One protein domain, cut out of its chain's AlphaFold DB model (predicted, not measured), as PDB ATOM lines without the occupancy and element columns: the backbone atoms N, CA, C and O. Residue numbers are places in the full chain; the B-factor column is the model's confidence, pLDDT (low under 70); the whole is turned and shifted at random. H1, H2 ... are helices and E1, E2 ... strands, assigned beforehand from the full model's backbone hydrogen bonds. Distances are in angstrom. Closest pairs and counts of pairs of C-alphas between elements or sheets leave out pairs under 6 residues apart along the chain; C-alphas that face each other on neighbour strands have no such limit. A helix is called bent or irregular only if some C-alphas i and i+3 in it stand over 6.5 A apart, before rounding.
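This is residues 3 to 99 of the 101 residues of an uncharacterized protein of Acidipropionibacterium acidipropionici (strain ATCC 4875 / DSM 20272 / JCM 6432 / NBRC 12425 / NCIMB 8070 / 4) (UniProt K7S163). A narrow, strongly twisted sheet of four strands forms the core of a long rod, with H3 lying lengthwise over one side of it and H1 crossing E1 near the end where the E3 and E4 hairpin turns. The long link of residues 10 to 25 and the hairpin's turn make one end of the rod, while beyond the other end residues 82 to 95 lead away as a tail to the small H4. The printed part has 97 residues, with four named helices and four named strands in the order H1 E1 H2 E2 H3 E3 E4 H4. The sheet runs E2 E1 E3 E4, antiparallel throughout, and the class is mixed, helices and strands. The whole is loose, with a radius of gyration of the C-alphas of 15.6 A and spans of 52 by 23 by 19 A.

Inner strands E1, residues 26 to 32, and E3, residues 59 to 66, are antiparallel neighbours at 156 degrees, with N 28 and O 64 2.8 A apart. Edge strand E2, residues 42 to 44, pairs with E1 through N 31 and O 42, 2.9 A. Edge strand E4, residues 73 to 81, forms a hairpin with E3, where N 61 and O 79 are 2.8 A apart; E4 bends by 51 degrees at residue 76. Residues 11 to 12 pair antiparallel with residues 26 to 27 of E1. H3, residues 46 to 55, is on the sheet at a height of 8.5 A, over E1 and along the strands, at 7 degrees on the local plane; its closest C-alphas to E4 are Glu 53 and Leu 81, 5.5 A. E2, H3 and E3 form a split strand-helix-strand unit, two strands of one sheet that follow each other among the strands, with H3 between them along the chain and E1 between them in the sheet, and its crossover is right-handed. H1, residues 3 to 9, is on the sheet at a height of 7.8 A, over E1 and across the strands at 86 degrees on the local plane; the closest C-alphas, Ala 6 and Ser 26, are 6.0 A apart. With H3 on one face and H1 on the other, the arrangement has three layers, a sheet between helices. H2, residues 34 to 39, only grazes the sheet; C-alphas Gln 35 and Phe 59 are 6.7 A apart. H4, residues 96 to 99, is not on the sheet and is apart from H1, H2 and H3. Every O i to N i+4 pair is within hydrogen-bond range in H1; H3 has 4 of 6, H2 has 0 of 2 but 2 of 3 O i to N i+3 pairs, and H4 is too short for an O i to N i+4 pair.

H1 begins at C-alpha 3, (-34.308, 3.445, -8.862). E1 is 19.7 A long, E3 22.1 A, E4 23.0 A and H3 14.7 A. H2 is irregular, with C-alphas 35 and 38 9.2 A apart. E4 ends at C-alpha 81, (-52.774, 6.648, 8.099), and H4 ends at C-alpha 99, (-68.747, -10.445, 1.317).

The C-alphas farthest apart, those of Glu 21 and Glu 97, are 53.1 A apart. The printed part has no cut. The links H1 to E1 and E4 to H4 are long. The mean pLDDT of the printed part is 91.6; residues 92, 94 and 97 to 99 are under 70.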
ATOM      1  N   VAL A   3     -34.438   2.617  -7.651       92.06
ATOM      2  CA  VAL A   3     -34.308   3.445  -8.862       92.06
ATOM      3  C   VAL A   3     -35.420   3.168  -9.870       92.06
ATOM      4  O   VAL A   3     -36.041   4.088 -10.382       92.06
ATOM      5  N   ARG A   4     -35.714   1.889 -10.147       93.94
ATOM      6  CA  ARG A   4     -36.785   1.533 -11.087       93.94
ATOM      7  C   ARG A   4     -38.146   1.984 -10.560       93.94
ATOM      8  O   ARG A   4     -38.953   2.445 -11.353       93.94
ATOM      9  N   ALA A   5     -38.380   1.861  -9.257       92.81
ATOM     10  CA  ALA A   5     -39.588   2.379  -8.631       92.81
ATOM     11  C   ALA A   5     -39.699   3.899  -8.811       92.81
ATOM     12  O   ALA A   5     -40.724   4.360  -9.294       92.81
ATOM     13  N   ALA A   6     -38.632   4.650  -8.528       91.62
ATOM     14  CA  ALA A   6     -38.596   6.102  -8.701       91.62
ATOM     15  C   ALA A   6     -38.912   6.525 -10.143       91.62
ATOM     16  O   ALA A   6     -39.721   7.413 -10.362       91.62
ATOM     17  N   LEU A   7     -38.357   5.819 -11.132       92.19
ATOM     18  CA  LEU A   7     -38.572   6.130 -12.550       92.19
ATOM     19  C   LEU A   7     -40.012   5.909 -13.049       92.19
ATOM     20  O   LEU A   7     -40.372   6.487 -14.067       92.19
ATOM     21  N   HIS A   8     -40.808   5.051 -12.400       92.12
ATOM     22  CA  HIS A   8     -42.152   4.680 -12.884       92.12
ATOM     23  C   HIS A   8     -43.288   5.080 -11.936       92.12
ATOM     24  O   HIS A   8     -44.436   5.151 -12.363       92.12
ATOM     25  N   HIS A   9     -42.983   5.291 -10.657       92.62
ATOM     26  CA  HIS A   9     -43.955   5.553  -9.593       92.62
ATOM     27  C   HIS A   9     -43.545   6.725  -8.693       92.62
ATOM     28  O   HIS A   9     -44.225   6.982  -7.705       92.62
ATOM     29  N   GLY A  10     -42.411   7.375  -8.972       92.69
ATOM     30  CA  GLY A  10     -41.945   8.524  -8.208       92.69
ATOM     31  C   GLY A  10     -42.664   9.806  -8.606       92.69
ATOM     32  O   GLY A  10     -42.956  10.022  -9.781       92.69
ATOM     33  N   GLU A  11     -42.907  10.662  -7.624       95.88
ATOM     34  CA  GLU A  11     -43.363  12.036  -7.825       95.88
ATOM     35  C   GLU A  11     -42.151  12.970  -7.890       95.88
ATOM     36  O   GLU A  11     -41.196  12.780  -7.143       95.88
ATOM     37  N   ALA A  12     -42.135  13.945  -8.800       96.00
ATOM     38  CA  ALA A  12     -40.992  14.845  -8.941       96.00
ATOM     39  C   ALA A  12     -40.890  15.806  -7.746       96.00
ATOM     40  O   ALA A  12     -41.881  16.428  -7.377       96.00
ATOM     41  N   MET A  13     -39.688  15.953  -7.185       96.31
ATOM     42  CA  MET A  13     -39.421  16.946  -6.139       96.31
ATOM     43  C   MET A  13     -39.196  18.338  -6.740       96.31
ATOM     44  O   MET A  13     -38.751  18.479  -7.880       96.31
ATOM     45  N   ASP A  14     -39.469  19.372  -5.949       95.88
ATOM     46  CA  ASP A  14     -39.296  20.782  -6.316       95.88
ATOM     47  C   ASP A  14     -37.859  21.304  -6.117       95.88
ATOM     48  O   ASP A  14     -37.537  22.425  -6.518       95.88
ATOM     49  N   HIS A  15     -36.971  20.479  -5.558       96.56
ATOM     50  CA  HIS A  15     -35.554  20.775  -5.375       96.56
ATOM     51  C   HIS A  15     -34.649  19.701  -6.008       96.56
ATOM     52  O   HIS A  15     -35.045  18.542  -6.163       96.56
ATOM     53  N   PRO A  16     -33.403  20.055  -6.380       97.94
ATOM     54  CA  PRO A  16     -32.466  19.094  -6.947       97.94
ATOM     55  C   PRO A  16     -31.944  18.108  -5.894       97.94
ATOM     56  O   PRO A  16     -32.045  18.319  -4.683       97.94
ATOM     57  N   CYS A  17     -31.319  17.033  -6.375       97.81
ATOM     58  CA  CYS A  17     -30.607  16.075  -5.536       97.81
ATOM     59  C   CYS A  17     -29.490  16.767  -4.728       97.81
ATOM     60  O   CYS A  17     -28.618  17.392  -5.337       97.81
ATOM     61  N   PRO A  18     -29.418  16.589  -3.396       97.50
ATOM     62  CA  PRO A  18     -28.406  17.240  -2.559       97.50
ATOM     63  C   PRO A  18     -26.982  16.696  -2.766       97.50
ATOM     64  O   PRO A  18     -26.028  17.257  -2.233       97.50
ATOM     65  N   VAL A  19     -26.826  15.591  -3.505       97.94
ATOM     66  CA  VAL A  19     -25.529  14.935  -3.746       97.94
ATOM     67  C   VAL A  19     -24.957  15.243  -5.129       97.94
ATOM     68  O   VAL A  19     -23.752  15.428  -5.255       97.94
ATOM     69  N   CYS A  20     -25.792  15.259  -6.172       98.00
ATOM     70  CA  CYS A  20     -25.335  15.433  -7.557       98.00
ATOM     71  C   CYS A  20     -26.023  16.574  -8.311       98.00
ATOM     72  O   CYS A  20     -25.829  16.689  -9.517       98.00
ATOM     73  N   GLU A  21     -26.861  17.360  -7.631       97.94
ATOM     74  CA  GLU A  21     -27.594  18.510  -8.184       97.94
ATOM     75  C   GLU A  21     -28.552  18.165  -9.341       97.94
ATOM     76  O   GLU A  21     -29.110  19.048  -9.991       97.94
ATOM     77  N   SER A  22     -28.800  16.876  -9.592       97.62
ATOM     78  CA  SER A  22     -29.732  16.444 -10.633       97.62
ATOM     79  C   SER A  22     -31.160  16.921 -10.341       97.62
ATOM     80  O   SER A  22     -31.639  16.725  -9.220       97.62
ATOM     81  N   PRO A  23     -31.890  17.436 -11.350       96.94
ATOM     82  CA  PRO A  23     -33.305  17.775 -11.223       96.94
ATOM     83  C   PRO A  23     -34.222  16.539 -11.256       96.94
ATOM     84  O   PRO A  23     -35.433  16.676 -11.144       96.94
ATOM     85  N   ARG A  24     -33.684  15.323 -11.441       96.31
ATOM     86  CA  ARG A  24     -34.463  14.072 -11.507       96.31
ATOM     87  C   ARG A  24     -34.709  13.440 -10.134       96.31
ATOM     88  O   ARG A  24     -34.808  12.220 -10.036       96.31
ATOM     89  N   LEU A  25     -34.728  14.235  -9.067       97.69
ATOM     90  CA  LEU A  25     -35.039  13.732  -7.733       97.69
ATOM     91  C   LEU A  25     -36.533  13.402  -7.648       97.69
ATOM     92  O   LEU A  25     -37.371  14.179  -8.107       97.69
ATOM     93  N   SER A  26     -36.869  12.240  -7.088       97.50
ATOM     94  CA  SER A  26     -38.264  11.813  -6.965       97.50
ATOM     95  C   SER A  26     -38.586  11.265  -5.583       97.50
ATOM     96  O   SER A  26     -37.745  10.611  -4.969       97.50
ATOM     97  N   LEU A  27     -39.821  11.473  -5.136       97.75
ATOM     98  CA  LEU A  27     -40.383  10.945  -3.902       97.75
ATOM     99  C   LEU A  27     -41.152   9.651  -4.165       97.75
ATOM    100  O   LEU A  27     -41.960   9.562  -5.087       97.75
ATOM    101  N   LEU A  28     -40.932   8.643  -3.328       97.56
ATOM    102  CA  LEU A  28     -41.705   7.406  -3.287       97.56
ATOM    103  C   LEU A  28     -42.410   7.281  -1.945       97.56
ATOM    104  O   LEU A  28     -41.771   7.421  -0.907       97.56
ATOM    105  N   ARG A  29     -43.692   6.909  -1.953       97.62
ATOM    106  CA  ARG A  29     -44.451   6.642  -0.726       97.62
ATOM    107  C   ARG A  29     -44.699   5.147  -0.572       97.62
ATOM    108  O   ARG A  29     -45.483   4.561  -1.316       97.62
ATOM    109  N   TYR A  30     -44.015   4.508   0.374       96.94
ATOM    110  CA  TYR A  30     -44.201   3.088   0.680       96.94
ATOM    111  C   TYR A  30     -45.164   2.891   1.841       96.94
ATOM    112  O   TYR A  30     -44.977   3.455   2.915       96.94
ATOM    113  N   THR A  31     -46.142   2.012   1.654       96.81
ATOM    114  CA  THR A  31     -47.134   1.671   2.679       96.81
ATOM    115  C   THR A  31     -46.774   0.379   3.397       96.81
ATOM    116  O   THR A  31     -46.414  -0.608   2.762       96.81
ATOM    117  N   PHE A  32     -46.892   0.345   4.722       96.00
ATOM    118  CA  PHE A  32     -46.627  -0.835   5.542       96.00
ATOM    119  C   PHE A  32     -47.648  -0.973   6.660       96.00
ATOM    120  O   PHE A  32     -47.926  -0.023   7.377       96.00
ATOM    121  N   GLY A  33     -48.157  -2.177   6.883       92.94
ATOM    122  CA  GLY A  33     -49.048  -2.417   8.011       92.94
ATOM    123  C   GLY A  33     -49.699  -3.783   7.947       92.94
ATOM    124  O   GLY A  33     -50.063  -4.262   6.875       92.94
ATOM    125  N   HIS A  34     -49.893  -4.410   9.107       89.50
ATOM    126  CA  HIS A  34     -50.553  -5.716   9.178       89.50
ATOM    127  C   HIS A  34     -51.978  -5.673   8.610       89.50
ATOM    128  O   HIS A  34     -52.418  -6.640   7.996       89.50
ATOM    129  N   GLN A  35     -52.673  -4.541   8.766       89.56
ATOM    130  CA  GLN A  35     -54.025  -4.305   8.248       89.56
ATOM    131  C   GLN A  35     -54.095  -4.243   6.713       89.56
ATOM    132  O   GLN A  35     -55.164  -4.461   6.151       89.56
ATOM    133  N   LEU A  36     -52.966  -4.024   6.029       90.62
ATOM    134  CA  LEU A  36     -52.879  -4.047   4.565       90.62
ATOM    135  C   LEU A  36     -52.683  -5.461   4.004       90.62
ATOM    136  O   LEU A  36     -52.858  -5.681   2.806       90.62
ATOM    137  N   GLY A  37     -52.289  -6.429   4.836       88.56
ATOM    138  CA  GLY A  37     -52.005  -7.794   4.399       88.56
ATOM    139  C   GLY A  37     -50.982  -7.823   3.262       88.56
ATOM    140  O   GLY A  37     -49.898  -7.252   3.353       88.56
ATOM    141  N   GLN A  38     -51.350  -8.456   2.156       85.69
ATOM    142  CA  GLN A  38     -50.536  -8.567   0.939       85.69
ATOM    143  C   GLN A  38     -50.316  -7.252   0.165       85.69
ATOM    144  O   GLN A  38     -49.565  -7.222  -0.817       85.69
ATOM    145  N   PHE A  39     -51.009  -6.179   0.549       87.19
ATOM    146  CA  PHE A  39     -50.789  -4.843  -0.001       87.19
ATOM    147  C   PHE A  39     -49.711  -4.073   0.771       87.19
ATOM    148  O   PHE A  39     -49.265  -3.034   0.297       87.19
ATOM    149  N   SER A  40     -49.244  -4.600   1.910       92.81
ATOM    150  CA  SER A  40     -48.095  -4.056   2.633       92.81
ATOM    151  C   SER A  40     -46.820  -4.139   1.785       92.81
ATOM    152  O   SER A  40     -46.581  -5.118   1.079       92.81
ATOM    153  N   GLY A  41     -45.974  -3.119   1.888       93.12
ATOM    154  CA  GLY A  41     -44.731  -2.948   1.137       93.12
ATOM    155  C   GLY A  41     -44.907  -2.377  -0.272       93.12
ATOM    156  O   GLY A  41     -43.948  -2.386  -1.043       93.12
ATOM    157  N   ARG A  42     -46.105  -1.904  -0.640       93.81
ATOM    158  CA  ARG A  42     -46.376  -1.343  -1.973       93.81
ATOM    159  C   ARG A  42     -46.239   0.176  -1.996       93.81
ATOM    160  O   ARG A  42     -46.480   0.845  -0.991       93.81
ATOM    161  N   ILE A  43     -45.869   0.684  -3.169       95.50
ATOM    162  CA  ILE A  43     -45.824   2.115  -3.473       95.50
ATOM    163  C   ILE A  43     -47.240   2.595  -3.779       95.50
ATOM    164  O   ILE A  43     -48.006   1.863  -4.418       95.50
ATOM    165  N   ARG A  44     -47.565   3.797  -3.308       95.38
ATOM    166  CA  ARG A  44     -48.841   4.466  -3.545       95.38
ATOM    167  C   ARG A  44     -48.639   5.916  -3.958       95.38
ATOM    168  O   ARG A  44     -47.693   6.547  -3.489       95.38
ATOM    169  N   SER A  45     -49.506   6.418  -4.833       94.56
ATOM    170  CA  SER A  45     -49.637   7.861  -5.051       94.56
ATOM    171  C   SER A  45     -50.299   8.521  -3.841       94.56
ATOM    172  O   SER A  45     -50.890   7.843  -3.002       94.56
ATOM    173  N   GLU A  46     -50.204   9.842  -3.741       93.94
ATOM    174  CA  GLU A  46     -50.898  10.601  -2.695       93.94
ATOM    175  C   GLU A  46     -52.422  10.412  -2.765       93.94
ATOM    176  O   GLU A  46     -53.042  10.066  -1.764       93.94
ATOM    177  N   GLU A  47     -52.995  10.467  -3.969       93.56
ATOM    178  CA  GLU A  47     -54.418  10.196  -4.231       93.56
ATOM    179  C   GLU A  47     -54.841   8.792  -3.750       93.56
ATOM    180  O   GLU A  47     -55.865   8.628  -3.088       93.56
ATOM    181  N   GLU A  48     -54.030   7.759  -4.021       94.25
ATOM    182  CA  GLU A  48     -54.308   6.406  -3.523       94.25
ATOM    183  C   GLU A  48     -54.255   6.346  -1.986       94.25
ATOM    184  O   GLU A  48     -55.011   5.588  -1.377       94.25
ATOM    185  N   LEU A  49     -53.361   7.102  -1.341       95.12
ATOM    186  CA  LEU A  49     -53.250   7.131   0.121       95.12
ATOM    187  C   LEU A  49     -54.479   7.767   0.776       95.12
ATOM    188  O   LEU A  49     -54.947   7.238   1.789       95.12
ATOM    189  N   GLU A  50     -55.022   8.835   0.189       93.62
ATOM    190  CA  GLU A  50     -56.268   9.468   0.639       93.62
ATOM    191  C   GLU A  50     -57.441   8.478   0.589       93.62
ATOM    192  O   GLU A  50     -58.178   8.311   1.565       93.62
ATOM    193  N   GLU A  51     -57.579   7.724  -0.507       92.00
ATOM    194  CA  GLU A  51     -58.603   6.678  -0.604       92.00
ATOM    195  C   GLU A  51     -58.396   5.562   0.432       92.00
ATOM    196  O   GLU A  51     -59.356   5.005   0.979       92.00
ATOM    197  N   MET A  52     -57.138   5.202   0.701       92.31
ATOM    198  CA  MET A  52     -56.787   4.142   1.642       92.31
ATOM    199  C   MET A  52     -57.089   4.511   3.098       92.31
ATOM    200  O   MET A  52     -57.415   3.613   3.879       92.31
ATOM    201  N   GLU A  53     -57.020   5.791   3.466       90.12
ATOM    202  CA  GLU A  53     -57.210   6.259   4.844       90.12
ATOM    203  C   GLU A  53     -58.549   5.793   5.445       90.12
ATOM    204  O   GLU A  53     -58.604   5.349   6.590       90.12
ATOM    205  N   SER A  54     -59.625   5.801   4.655       87.56
ATOM    206  CA  SER A  54     -60.957   5.372   5.110       87.56
ATOM    207  C   SER A  54     -61.224   3.867   4.963       87.56
ATOM    208  O   SER A  54     -62.151   3.326   5.574       87.56
ATOM    209  N   ARG A  55     -60.434   3.171   4.136       87.50
ATOM    210  CA  ARG A  55     -60.683   1.775   3.735       87.50
ATOM    211  C   ARG A  55     -59.953   0.758   4.598       87.50
ATOM    212  O   ARG A  55     -60.451  -0.354   4.785       87.50
ATOM    213  N   PHE A  56     -58.778   1.113   5.102       89.56
ATOM    214  CA  PHE A  56     -57.923   0.211   5.864       89.56
ATOM    215  C   PHE A  56     -57.801   0.676   7.317       89.56
ATOM    216  O   PHE A  56     -57.897   1.865   7.619       89.56
ATOM    217  N   GLY A  57     -57.573  -0.282   8.223       91.19
ATOM    218  CA  GLY A  57     -57.122   0.043   9.579       91.19
ATOM    219  C   GLY A  57     -55.719   0.660   9.561       91.19
ATOM    220  O   GLY A  57     -55.135   0.825   8.497       91.19
ATOM    221  N   GLU A  58     -55.149   0.951  10.731       93.69
ATOM    222  CA  GLU A  58     -53.853   1.644  10.845       93.69
ATOM    223  C   GLU A  58     -52.734   1.022   9.981       93.69
ATOM    224  O   GLU A  58     -52.457  -0.186  10.036       93.69
ATOM    225  N   PHE A  59     -52.058   1.878   9.214       95.69
ATOM    226  CA  PHE A  59     -50.847   1.570   8.465       95.69
ATOM    227  C   PHE A  59     -49.879   2.760   8.484       95.69
ATOM    228  O   PHE A  59     -50.253   3.894   8.758       95.69
ATOM    229  N   ARG A  60     -48.602   2.498   8.215       96.94
ATOM    230  CA  ARG A  60     -47.530   3.492   8.156       96.94
ATOM    231  C   ARG A  60     -47.141   3.773   6.712       96.94
ATOM    232  O   ARG A  60     -46.992   2.840   5.926       96.94
ATOM    233  N   VAL A  61     -46.913   5.037   6.395       97.75
ATOM    234  CA  VAL A  61     -46.333   5.493   5.131       97.75
ATOM    235  C   VAL A  61     -44.903   5.957   5.385       97.75
ATOM    236  O   VAL A  61     -44.641   6.602   6.397       97.75
ATOM    237  N   TYR A  62     -43.983   5.601   4.493       97.81
ATOM    238  CA  TYR A  62     -42.624   6.136   4.447       97.81
ATOM    239  C   TYR A  62     -42.434   6.899   3.151       97.81
ATOM    240  O   TYR A  62     -42.614   6.327   2.074       97.81
ATOM    241  N   GLU A  63     -42.019   8.151   3.267       97.62
ATOM    242  CA  GLU A  63     -41.650   8.984   2.135       97.62
ATOM    243  C   GLU A  63     -40.144   8.887   1.921       97.62
ATOM    244  O   GLU A  63     -39.350   9.161   2.823       97.62
ATOM    245  N   VAL A  64     -39.751   8.425   0.739       97.81
ATOM    246  CA  VAL A  64     -38.365   8.118   0.395       97.81
ATOM    247  C   VAL A  64     -37.990   8.864  -0.868       97.81
ATOM    248  O   VAL A  64     -38.507   8.573  -1.944       97.81
ATOM    249  N   GLU A  65     -37.052   9.788  -0.750       97.75
ATOM    250  CA  GLU A  65     -36.425  10.429  -1.893       97.75
ATOM    251  C   GLU A  65     -35.460   9.462  -2.570       97.75
ATOM    252  O   GLU A  65     -34.738   8.713  -1.908       97.75
ATOM    253  N   VAL A  66     -35.421   9.482  -3.898       98.00
ATOM    254  CA  VAL A  66     -34.528   8.653  -4.704       98.00
ATOM    255  C   VAL A  66     -34.027   9.459  -5.894       98.00
ATOM    256  O   VAL A  66     -34.806   9.976  -6.692       98.00
ATOM    257  N   CYS A  67     -32.706   9.516  -6.054       97.88
ATOM    258  CA  CYS A  67     -32.063  10.061  -7.239       97.88
ATOM    259  C   CYS A  67     -31.658   8.914  -8.184       97.88
ATOM    260  O   CYS A  67     -30.798   8.101  -7.825       97.88
ATOM    261  N   PRO A  68     -32.216   8.830  -9.406       96.31
ATOM    262  CA  PRO A  68     -31.875   7.778 -10.358       96.31
ATOM    263  C   PRO A  68     -30.466   7.934 -10.954       96.31
ATOM    264  O   PRO A  68     -29.950   6.976 -11.523       96.31
ATOM    265  N   ASP A  69     -29.843   9.107 -10.798       96.62
ATOM    266  CA  ASP A  69     -28.585   9.456 -11.469       96.62
ATOM    267  C   ASP A  69     -27.352   9.097 -10.648       96.62
ATOM    268  O   ASP A  69     -26.378   8.582 -11.188       96.62
ATOM    269  N   CYS A  70     -27.394   9.362  -9.340       96.88
ATOM    270  CA  CYS A  70     -26.308   9.032  -8.414       96.88
ATOM    271  C   CYS A  70     -26.668   7.915  -7.423       96.88
ATOM    272  O   CYS A  70     -25.854   7.575  -6.569       96.88
ATOM    273  N   TYR A  71     -27.877   7.349  -7.523       96.38
ATOM    274  CA  TYR A  71     -28.385   6.269  -6.666       96.38
ATOM    275  C   TYR A  71     -28.574   6.627  -5.185       96.38
ATOM    276  O   TYR A  71     -28.867   5.751  -4.364       96.38
ATOM    277  N   TRP A  72     -28.447   7.908  -4.838       97.38
ATOM    278  CA  TRP A  72     -28.750   8.400  -3.502       97.38
ATOM    279  C   TRP A  72     -30.232   8.205  -3.170       97.38
ATOM    280  O   TRP A  72     -31.098   8.354  -4.034       97.38
ATOM    281  N   ASN A  73     -30.517   7.848  -1.922       96.56
ATOM    282  CA  ASN A  73     -31.872   7.771  -1.395       96.56
ATOM    283  C   ASN A  73     -31.893   8.135   0.089       96.56
ATOM    284  O   ASN A  73     -30.918   7.884   0.803       96.56
ATOM    285  N   HIS A  74     -33.003   8.710   0.541       96.88
ATOM    286  CA  HIS A  74     -33.174   9.175   1.912       96.88
ATOM    287  C   HIS A  74     -34.634   9.076   2.346       96.88
ATOM    288  O   HIS A  74     -35.533   9.378   1.569       96.88
ATOM    289  N   ILE A  75     -34.876   8.638   3.583       97.56
ATOM    290  CA  ILE A  75     -36.219   8.668   4.174       97.56
ATOM    291  C   ILE A  75     -36.454  10.091   4.669       97.56
ATOM    292  O   ILE A  75     -35.821  10.504   5.638       97.56
ATOM    293  N   LEU A  76     -37.361  10.807   4.014       96.31
ATOM    294  CA  LEU A  76     -37.715  12.181   4.356       96.31
ATOM    295  C   LEU A  76     -38.619  12.219   5.590       96.31
ATOM    296  O   LEU A  76     -38.393  12.984   6.526       96.31
ATOM    297  N   SER A  77     -39.647  11.373   5.594       97.31
ATOM    298  CA  SER A  77     -40.654  11.353   6.647       97.31
ATOM    299  C   SER A  77     -41.295   9.970   6.786       97.31
ATOM    300  O   SER A  77     -41.161   9.085   5.932       97.31
ATOM    301  N   HIS A  78     -42.002   9.779   7.896       97.38
ATOM    302  CA  HIS A  78     -42.973   8.706   8.023       97.38
ATOM    303  C   HIS A  78     -44.186   9.187   8.818       97.38
ATOM    304  O   HIS A  78     -44.056   9.999   9.739       97.38
ATOM    305  N   TYR A  79     -45.358   8.635   8.537       97.00
ATOM    306  CA  TYR A  79     -46.584   8.970   9.258       97.00
ATOM    307  C   TYR A  79     -47.554   7.789   9.272       97.00
ATOM    308  O   TYR A  79     -47.375   6.808   8.547       97.00
ATOM    309  N   LEU A  80     -48.535   7.839  10.172       96.50
ATOM    310  CA  LEU A  80     -49.612   6.853  10.242       96.50
ATOM    311  C   LEU A  80     -50.820   7.367   9.460       96.50
ATOM    312  O   LEU A  80     -51.138   8.550   9.539       96.50
ATOM    313  N   LEU A  81     -51.480   6.463   8.749       96.00
ATOM    314  CA  LEU A  81     -52.774   6.648   8.099       96.00
ATOM    315  C   LEU A  81     -53.695   5.474   8.452       96.00
ATOM    316  O   LEU A  81     -53.275   4.485   9.063       96.00
ATOM    317  N   GLY A  82     -54.949   5.569   8.022       93.56
ATOM    318  CA  GLY A  82     -55.972   4.561   8.266       93.56
ATOM    319  C   GLY A  82     -56.911   4.966   9.396       93.56
ATOM    320  O   GLY A  82     -56.598   5.804  10.238       93.56
ATOM    321  N   ASP A  83     -58.064   4.313   9.464       91.06
ATOM    322  CA  ASP A  83     -59.140   4.696  10.383       91.06
ATOM    323  C   ASP A  83     -59.004   4.105  11.803       91.06
ATOM    324  O   ASP A  83     -59.912   4.214  12.632       91.06
ATOM    325  N   GLY A  84     -57.896   3.408  12.075       88.69
ATOM    326  CA  GLY A  84     -57.593   2.771  13.361       88.69
ATOM    327  C   GLY A  84     -58.453   1.546  13.709       88.69
ATOM    328  O   GLY A  84     -58.180   0.868  14.706       88.69
ATOM    329  N   ARG A  85     -59.466   1.195  12.907       89.12
ATOM    330  CA  ARG A  85     -60.337   0.045  13.179       89.12
ATOM    331  C   ARG A  85     -59.679  -1.237  12.690       89.12
ATOM    332  O   ARG A  85     -59.410  -1.409  11.501       89.12
ATOM    333  N   ARG A  86     -59.458  -2.176  13.612       85.69
ATOM    334  CA  ARG A  86     -58.888  -3.486  13.281       85.69
ATOM    335  C   ARG A  86     -59.881  -4.329  12.483       85.69
ATOM    336  O   ARG A  86     -60.946  -4.678  12.979       85.69
ATOM    337  N   ARG A  87     -59.483  -4.699  11.271       83.62
ATOM    338  CA  ARG A  87     -60.176  -5.590  10.335       83.62
ATOM    339  C   ARG A  87     -59.309  -6.792   9.988       83.62
ATOM    340  O   ARG A  87     -58.106  -6.825  10.281       83.62
ATOM    341  N   ARG A  88     -59.913  -7.778   9.324       82.12
ATOM    342  CA  ARG A  88     -59.159  -8.845   8.668       82.12
ATOM    343  C   ARG A  88     -58.387  -8.243   7.484       82.12
ATOM    344  O   ARG A  88     -58.985  -7.493   6.717       82.12
ATOM    345  N   PRO A  89     -57.086  -8.540   7.326       80.88
ATOM    346  CA  PRO A  89     -56.328  -8.049   6.185       80.88
ATOM    347  C   PRO A  89     -56.936  -8.550   4.866       80.88
ATOM    348  O   PRO A  89     -57.314  -9.725   4.796       80.88
ATOM    349  N   PRO A  90     -57.012  -7.707   3.826       79.00
ATOM    350  CA  PRO A  90     -57.653  -8.087   2.578       79.00
ATOM    351  C   PRO A  90     -56.798  -9.080   1.788       79.00
ATOM    352  O   PRO A  90     -55.563  -9.067   1.844       79.00
ATOM    353  N   ARG A  91     -57.481  -9.950   1.043       75.00
ATOM    354  CA  ARG A  91     -56.891 -10.960   0.154       75.00
ATOM    355  C   ARG A  91     -56.833 -10.439  -1.286       75.00
ATOM    356  O   ARG A  91     -57.518  -9.488  -1.637       75.00
ATOM    357  N   HIS A  92     -56.017 -11.070  -2.133       67.06
ATOM    358  CA  HIS A  92     -55.852 -10.698  -3.548       67.06
ATOM    359  C   HIS A  92     -57.140 -10.855  -4.342       67.06
ATOM    360  O   HIS A  92     -57.386 -10.116  -5.288       67.06
ATOM    361  N   GLN A  93     -57.925 -11.850  -3.957       72.44
ATOM    362  CA  GLN A  93     -59.207 -12.165  -4.538       72.44
ATOM    363  C   GLN A  93     -60.185 -12.282  -3.378       72.44
ATOM    364  O   GLN A  93     -59.962 -13.081  -2.464       72.44
ATOM    365  N   GLU A  94     -61.215 -11.441  -3.393       65.69
ATOM    366  CA  GLU A  94     -62.297 -11.517  -2.420       65.69
ATOM    367  C   GLU A  94     -63.016 -12.854  -2.582       65.69
ATOM    368  O   GLU A  94     -63.311 -13.305  -3.695       65.69
ATOM    369  N   THR A  95     -63.252 -13.521  -1.460       73.31
ATOM    370  CA  THR A  95     -64.019 -14.761  -1.418       73.31
ATOM    371  C   THR A  95     -65.436 -14.474  -0.945       73.31
ATOM    372  O   THR A  95     -65.705 -13.443  -0.337       73.31
ATOM    373  N   VAL A  96     -66.360 -15.400  -1.202       71.00
ATOM    374  CA  VAL A  96     -67.761 -15.288  -0.754       71.00
ATOM    375  C   VAL A  96     -67.845 -15.046   0.763       71.00
ATOM    376  O   VAL A  96     -68.669 -14.262   1.215       71.00
ATOM    377  N   GLU A  97     -66.941 -15.643   1.543       67.38
ATOM    378  CA  GLU A  97     -66.836 -15.428   2.993       67.38
ATOM    379  C   GLU A  97     -66.504 -13.979   3.378       67.38
ATOM    380  O   GLU A  97     -66.882 -13.545   4.458       67.38
ATOM    381  N   ASP A  98     -65.809 -13.232   2.517       66.81
ATOM    382  CA  ASP A  98     -65.424 -11.843   2.785       66.81
ATOM    383  C   ASP A  98     -66.581 -10.858   2.495       66.81
ATOM    384  O   ASP A  98     -66.576  -9.743   3.006       66.81
ATOM    385  N   ILE A  99     -67.580 -11.268   1.698       64.19
ATOM    386  CA  ILE A  99     -68.747 -10.445   1.317       64.19
ATOM    387  C   ILE A  99     -69.902 -10.610   2.316       64.19
ATOM    388  O   ILE A  99     -70.620  -9.655   2.602       64.19
TER     389      ILE A  99